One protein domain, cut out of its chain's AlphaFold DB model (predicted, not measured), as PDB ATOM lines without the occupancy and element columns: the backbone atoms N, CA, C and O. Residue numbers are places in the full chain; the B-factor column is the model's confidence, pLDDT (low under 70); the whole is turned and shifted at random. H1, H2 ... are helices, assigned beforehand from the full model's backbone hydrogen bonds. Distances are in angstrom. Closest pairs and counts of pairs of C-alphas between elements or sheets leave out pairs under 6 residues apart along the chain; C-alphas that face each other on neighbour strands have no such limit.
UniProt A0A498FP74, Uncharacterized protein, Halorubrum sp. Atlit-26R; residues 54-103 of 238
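This is residues 54 to 103 of the 238 residues of an uncharacterized protein of Halorubrum sp. Atlit-26R (UniProt A0A498FP74). Two helices, H1 and H3, cross nearly at right angles, with the first half of H1 packed on the middle of H3; the shorter H2 sits at the far end of H1 and leads the chain back toward the start of H3. The turn at residues 73 to 78, between H1 and H2, sticks out. The printed part has 50 residues with three named helices in the order H1, H2, H3 and no named strand, and its class is all helix. It is compact, with a radius of gyration of the C-alphas of 9.8 A and spans of 26 by 22 by 13 A.

Start at C-alpha 54, at (3.375, -19.729, 8.409). Find C-alpha 61 at (16.727, -22.482, 8.036); from there H1, residues 61 to 73, runs 18.7 A. Next look at H2, residues 78 to 85, 10.4 A long. Then find C-alpha 89 at (10.471, -9.653, 4.212), where H3, residues 89 to 102, begins; it runs 19.9 A to C-alpha 102 at (19.257, -26.123, -2.653).

Look first at Ala 64 and Val 95, the closest C-alphas of H1 and H3, 4.9 A apart: these helices touch and are only just about perpendicular, at 73 degrees. H2 is close to H1 but not clearly touching; their closest C-alphas, of Ala 71 and Ala 80, are 5.8 A apart. They run opposite ways at a shallow tilt of 34 degrees, only just short of steep. H2 and H3 are also close but not clearly touching, with the closest C-alphas, of Phe 84 and Leu 92, 7.9 A apart; they run opposite ways at a steep tilt of 63 degrees. In H1, H2 and H3 every O i to N i+4 pair is within hydrogen-bond range.

The two C-alphas farthest apart, of Asn 59 and Tyr 76, are 26.7 A apart. The printed part has no cut, and the links H1 to H2 and H2 to H3 are tight. The mean pLDDT of the printed part is 83.8; look for low confidence at Tyr 76, the one residue under 70.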
ATOM      1  N   GLU A  54       3.205 -19.349   6.997       92.38
ATOM      2  CA  GLU A  54       3.375 -19.729   8.409       92.38
ATOM      3  C   GLU A  54       4.353 -20.893   8.603       92.38
ATOM      4  O   GLU A  54       4.870 -21.087   9.704       92.38
ATOM      5  N   MET A  55       4.628 -21.656   7.541       93.12
ATOM      6  CA  MET A  55       5.635 -22.708   7.576       93.12
ATOM      7  C   MET A  55       7.050 -22.162   7.744       93.12
ATOM      8  O   MET A  55       7.899 -22.891   8.243       93.12
ATOM      9  N   VAL A  56       7.319 -20.919   7.336       91.50
ATOM     10  CA  VAL A  56       8.665 -20.339   7.345       91.50
ATOM     11  C   VAL A  56       8.918 -19.623   8.670       91.50
ATOM     12  O   VAL A  56       8.351 -18.565   8.939       91.50
ATOM     13  N   ASP A  57       9.819 -20.163   9.487       93.50
ATOM     14  CA  ASP A  57      10.386 -19.480  10.652       93.50
ATOM     15  C   ASP A  57      11.780 -18.950  10.268       93.50
ATOM     16  O   ASP A  57      12.701 -19.755  10.094       93.50
ATOM     17  N   PRO A  58      11.985 -17.619  10.153       89.25
ATOM     18  CA  PRO A  58      13.264 -17.037   9.730       89.25
ATOM     19  C   PRO A  58      14.464 -17.440  10.597       89.25
ATOM     20  O   PRO A  58      15.610 -17.341  10.167       89.25
ATOM     21  N   ASN A  59      14.224 -17.903  11.829       91.19
ATOM     22  CA  ASN A  59      15.281 -18.339  12.742       91.19
ATOM     23  C   ASN A  59      15.622 -19.833  12.604       91.19
ATOM     24  O   ASN A  59      16.487 -20.330  13.330       91.19
ATOM     25  N   LYS A  60      14.936 -20.551  11.708       93.88
ATOM     26  CA  LYS A  60      15.060 -21.994  11.480       93.88
ATOM     27  C   LYS A  60      15.213 -22.289   9.986       93.88
ATOM     28  O   LYS A  60      14.210 -22.516   9.300       93.88
ATOM     29  N   PRO A  61      16.453 -22.303   9.465       89.12
ATOM     30  CA  PRO A  61      16.727 -22.482   8.036       89.12
ATOM     31  C   PRO A  61      16.097 -23.739   7.420       89.12
ATOM     32  O   PRO A  61      15.753 -23.752   6.241       89.12
ATOM     33  N   GLU A  62      15.919 -24.803   8.204       92.81
ATOM     34  CA  GLU A  62      15.266 -26.036   7.767       92.81
ATOM     35  C   GLU A  62      13.816 -25.817   7.316       92.81
ATOM     36  O   GLU A  62      13.383 -26.432   6.348       92.81
ATOM     37  N   THR A  63      13.101 -24.883   7.945       94.56
ATOM     38  CA  THR A  63      11.698 -24.606   7.612       94.56
ATOM     39  C   THR A  63      11.554 -23.911   6.260       94.56
ATOM     40  O   THR A  63      10.667 -24.242   5.477       94.56
ATOM     41  N   ALA A  64      12.491 -23.015   5.937       89.56
ATOM     42  CA  ALA A  64      12.578 -22.384   4.628       89.56
ATOM     43  C   ALA A  64      12.961 -23.394   3.531       89.56
ATOM     44  O   ALA A  64      12.393 -23.364   2.444       89.56
ATOM     45  N   ARG A  65      13.861 -24.346   3.818       89.19
ATOM     46  CA  ARG A  65      14.203 -25.432   2.876       89.19
ATOM     47  C   ARG A  65      13.016 -26.337   2.574       89.19
ATOM     48  O   ARG A  65      12.826 -26.721   1.423       89.19
ATOM     49  N   ASP A  66      12.227 -26.679   3.585       91.06
ATOM     50  CA  ASP A  66      11.037 -27.509   3.396       91.06
ATOM     51  C   ASP A  66       9.942 -26.756   2.634       91.06
ATOM     52  O   ASP A  66       9.297 -27.337   1.762       91.06
ATOM     53  N   PHE A  67       9.794 -25.450   2.882       88.94
ATOM     54  CA  PHE A  67       8.939 -24.579   2.077       88.94
ATOM     55  C   PHE A  67       9.360 -24.570   0.599       88.94
ATOM     56  O   PHE A  67       8.513 -24.770  -0.267       88.94
ATOM     57  N   VAL A  68      10.658 -24.424   0.304       84.88
ATOM     58  CA  VAL A  68      11.190 -24.463  -1.073       84.88
ATOM     59  C   VAL A  68      10.920 -25.806  -1.751       84.88
ATOM     60  O   VAL A  68      10.448 -25.824  -2.883       84.88
ATOM     61  N   ARG A  69      11.167 -26.934  -1.073       87.56
ATOM     62  CA  ARG A  69      10.889 -28.268  -1.642       87.56
ATOM     63  C   ARG A  69       9.416 -28.436  -1.993       87.56
ATOM     64  O   ARG A  69       9.105 -28.815  -3.112       87.56
ATOM     65  N   LYS A  70       8.521 -28.063  -1.075       86.62
ATOM     66  CA  LYS A  70       7.079 -28.115  -1.335       86.62
ATOM     67  C   LYS A  70       6.650 -27.176  -2.452       86.62
ATOM     68  O   LYS A  70       5.784 -27.539  -3.232       86.62
ATOM     69  N   ALA A  71       7.228 -25.980  -2.527       81.06
ATOM     70  CA  ALA A  71       6.935 -25.045  -3.607       81.06
ATOM     71  C   ALA A  71       7.328 -25.627  -4.970       81.06
ATOM     72  O   ALA A  71       6.566 -25.498  -5.922       81.06
ATOM     73  N   VAL A  72       8.481 -26.297  -5.045       79.06
ATOM     74  CA  VAL A  72       8.930 -27.006  -6.250       79.06
ATOM     75  C   VAL A  72       7.993 -28.172  -6.586       79.06
ATOM     76  O   VAL A  72       7.594 -28.301  -7.739       79.06
ATOM     77  N   ASP A  73       7.576 -28.968  -5.596       81.94
ATOM     78  CA  ASP A  73       6.646 -30.095  -5.793       81.94
ATOM     79  C   ASP A  73       5.237 -29.646  -6.229       81.94
ATOM     80  O   ASP A  73       4.537 -30.366  -6.939       81.94
ATOM     81  N   LEU A  74       4.803 -28.462  -5.788       76.38
ATOM     82  CA  LEU A  74       3.495 -27.876  -6.105       76.38
ATOM     83  C   LEU A  74       3.492 -27.038  -7.391       76.38
ATOM     84  O   LEU A  74       2.438 -26.506  -7.763       76.38
ATOM     85  N   GLU A  75       4.642 -26.912  -8.057       74.31
ATOM     86  CA  GLU A  75       4.819 -26.189  -9.316       74.31
ATOM     87  C   GLU A  75       4.192 -24.769  -9.282       74.31
ATOM     88  O   GLU A  75       4.252 -24.055  -8.280       74.31
ATOM     89  N   TYR A  76       3.557 -24.330 -10.378       67.12
ATOM     90  CA  TYR A  76       2.879 -23.029 -10.489       67.12
ATOM     91  C   TYR A  76       1.416 -23.053 -10.004       67.12
ATOM     92  O   TYR A  76       0.522 -22.503 -10.660       67.12
ATOM     93  N   SER A  77       1.148 -23.708  -8.876       76.06
ATOM     94  CA  SER A  77      -0.189 -23.724  -8.271       76.06
ATOM     95  C   SER A  77      -0.567 -22.371  -7.648       76.06
ATOM     96  O   SER A  77       0.288 -21.580  -7.248       76.06
ATOM     97  N   GLU A  78      -1.870 -22.088  -7.561       77.56
ATOM     98  CA  GLU A  78      -2.374 -20.894  -6.859       77.56
ATOM     99  C   GLU A  78      -2.021 -20.926  -5.364       77.56
ATOM    100  O   GLU A  78      -1.703 -19.885  -4.797       77.56
ATOM    101  N   ASP A  79      -1.967 -22.116  -4.757       80.69
ATOM    102  CA  ASP A  79      -1.586 -22.300  -3.353       80.69
ATOM    103  C   ASP A  79      -0.128 -21.884  -3.103       80.69
ATOM    104  O   ASP A  79       0.167 -21.200  -2.121       80.69
ATOM    105  N   ALA A  80       0.792 -22.238  -4.012       78.81
ATOM    106  CA  ALA A  80       2.178 -21.788  -3.932       78.81
ATOM    107  C   ALA A  80       2.268 -20.259  -4.050       78.81
ATOM    108  O   ALA A  80       2.918 -19.624  -3.222       78.81
ATOM    109  N   LYS A  81       1.566 -19.651  -5.014       75.94
ATOM    110  CA  LYS A  81       1.541 -18.184  -5.173       75.94
ATOM    111  C   LYS A  81       1.035 -17.474  -3.929       75.94
ATOM    112  O   LYS A  81       1.714 -16.587  -3.425       75.94
ATOM    113  N   GLU A  82      -0.106 -17.904  -3.397       82.25
ATOM    114  CA  GLU A  82      -0.671 -17.320  -2.182       82.25
ATOM    115  C   GLU A  82       0.283 -17.479  -0.989       82.25
ATOM    116  O   GLU A  82       0.419 -16.568  -0.169       82.25
ATOM    117  N   ALA A  83       0.992 -18.605  -0.888       84.62
ATOM    118  CA  ALA A  83       1.980 -18.803   0.162       84.62
ATOM    119  C   ALA A  83       3.168 -17.834   0.049       84.62
ATOM    120  O   ALA A  83       3.609 -17.327   1.080       84.62
ATOM    121  N   PHE A  84       3.658 -17.550  -1.162       81.94
ATOM    122  CA  PHE A  84       4.727 -16.569  -1.389       81.94
ATOM    123  C   PHE A  84       4.272 -15.125  -1.156       81.94
ATOM    124  O   PHE A  84       4.982 -14.378  -0.483       81.94
ATOM    125  N   ASP A  85       3.081 -14.752  -1.632       82.25
ATOM    126  CA  ASP A  85       2.515 -13.402  -1.470       82.25
ATOM    127  C   ASP A  85       2.328 -13.013   0.007       82.25
ATOM    128  O   ASP A  85       2.338 -11.833   0.363       82.25
ATOM    129  N   ASN A  86       2.160 -14.010   0.876       87.00
ATOM    130  CA  ASN A  86       1.962 -13.826   2.310       87.00
ATOM    131  C   ASN A  86       3.261 -13.880   3.138       87.00
ATOM    132  O   ASN A  86       3.196 -13.739   4.364       87.00
ATOM    133  N   LEU A  87       4.432 -14.084   2.521       84.56
ATOM    134  CA  LEU A  87       5.712 -14.042   3.235       84.56
ATOM    135  C   LEU A  87       6.029 -12.611   3.686       84.56
ATOM    136  O   LEU A  87       5.916 -11.647   2.933       84.56
ATOM    137  N   SER A  88       6.490 -12.471   4.925       87.50
ATOM    138  CA  SER A  88       7.158 -11.242   5.366       87.50
ATOM    139  C   SER A  88       8.554 -11.116   4.748       87.50
ATOM    140  O   SER A  88       9.150 -12.115   4.351       87.50
ATOM    141  N   ASP A  89       9.122  -9.906   4.743       82.69
ATOM    142  CA  ASP A  89      10.471  -9.653   4.212       82.69
ATOM    143  C   ASP A  89      11.541 -10.583   4.827       82.69
ATOM    144  O   ASP A  89      12.389 -11.116   4.118       82.69
ATOM    145  N   GLU A  90      11.476 -10.832   6.141       85.81
ATOM    146  CA  GLU A  90      12.424 -11.709   6.851       85.81
ATOM    147  C   GLU A  90      12.264 -13.186   6.457       85.81
ATOM    148  O   GLU A  90      13.244 -13.928   6.386       85.81
ATOM    149  N   GLN A  91      11.032 -13.627   6.192       87.00
ATOM    150  CA  GLN A  91      10.758 -14.981   5.710       87.00
ATOM    151  C   GLN A  91      11.172 -15.139   4.249       87.00
ATOM    152  O   GLN A  91      11.723 -16.172   3.882       87.00
ATOM    153  N   LEU A  92      10.951 -14.108   3.434       81.75
ATOM    154  CA  LEU A  92      11.387 -14.077   2.049       81.75
ATOM    155  C   LEU A  92      12.914 -14.182   1.959       81.75
ATOM    156  O   LEU A  92      13.412 -14.963   1.156       81.75
ATOM    157  N   ASP A  93      13.653 -13.485   2.826       79.06
ATOM    158  CA  ASP A  93      15.111 -13.626   2.931       79.06
ATOM    159  C   ASP A  93      15.535 -15.053   3.315       79.06
ATOM    160  O   ASP A  93      16.436 -15.614   2.698       79.06
ATOM    161  N   ALA A  94      14.861 -15.684   4.281       84.19
ATOM    162  CA  ALA A  94      15.160 -17.068   4.656       84.19
ATOM    163  C   ALA A  94      14.863 -18.067   3.520       84.19
ATOM    164  O   ALA A  94      15.604 -19.032   3.329       84.19
ATOM    165  N   VAL A  95      13.790 -17.836   2.759       83.25
ATOM    166  CA  VAL A  95      13.429 -18.639   1.581       83.25
ATOM    167  C   VAL A  95      14.442 -18.451   0.453       83.25
ATOM    168  O   VAL A  95      14.793 -19.438  -0.189       83.25
ATOM    169  N   ARG A  96      14.976 -17.239   0.253       76.62
ATOM    170  CA  ARG A  96      16.096 -16.989  -0.674       76.62
ATOM    171  C   ARG A  96      17.323 -17.801  -0.274       76.62
ATOM    172  O   ARG A  96      17.735 -18.663  -1.036       76.62
ATOM    173  N   ASP A  97      17.796 -17.649   0.964       77.25
ATOM    174  CA  ASP A  97      18.953 -18.402   1.471       77.25
ATOM    175  C   ASP A  97      18.761 -19.933   1.309       77.25
ATOM    176  O   ASP A  97      19.716 -20.684   1.089       77.25
ATOM    177  N   ALA A  98      17.518 -20.420   1.412       83.06
ATOM    178  CA  ALA A  98      17.180 -21.820   1.188       83.06
ATOM    179  C   ALA A  98      17.189 -22.234  -0.295       83.06
ATOM    180  O   ALA A  98      17.664 -23.331  -0.596       83.06
ATOM    181  N   TYR A  99      16.690 -21.393  -1.206       78.81
ATOM    182  CA  TYR A  99      16.805 -21.607  -2.653       78.81
ATOM    183  C   TYR A  99      18.270 -21.712  -3.071       78.81
ATOM    184  O   TYR A  99      18.635 -22.652  -3.775       78.81
ATOM    185  N   ASP A 100      19.104 -20.804  -2.574       74.19
ATOM    186  CA  ASP A 100      20.533 -20.728  -2.871       74.19
ATOM    187  C   ASP A 100      21.272 -21.995  -2.423       74.19
ATOM    188  O   ASP A 100      22.105 -22.545  -3.144       74.19
ATOM    189  N   ASP A 101      20.941 -22.497  -1.231       79.12
ATOM    190  CA  ASP A 101      21.544 -23.715  -0.690       79.12
ATOM    191  C   ASP A 101      21.077 -24.992  -1.407       79.12
ATOM    192  O   ASP A 101      21.838 -25.959  -1.497       79.12
ATOM    193  N   LEU A 102      19.840 -25.002  -1.910       80.44
ATOM    194  CA  LEU A 102      19.257 -26.123  -2.653       80.44
ATOM    195  C   LEU A 102      19.542 -26.060  -4.159       80.44
ATOM    196  O   LEU A 102      19.243 -27.027  -4.868       80.44
ATOM    197  N   ALA A 103      20.092 -24.949  -4.644       77.81
ATOM    198  CA  ALA A 103      20.464 -24.772  -6.031       77.81
ATOM    199  C   ALA A 103      21.742 -25.552  -6.361       77.81
ATOM    200  O   ALA A 103      22.737 -25.561  -5.634       77.81
TER     201      ALA A 103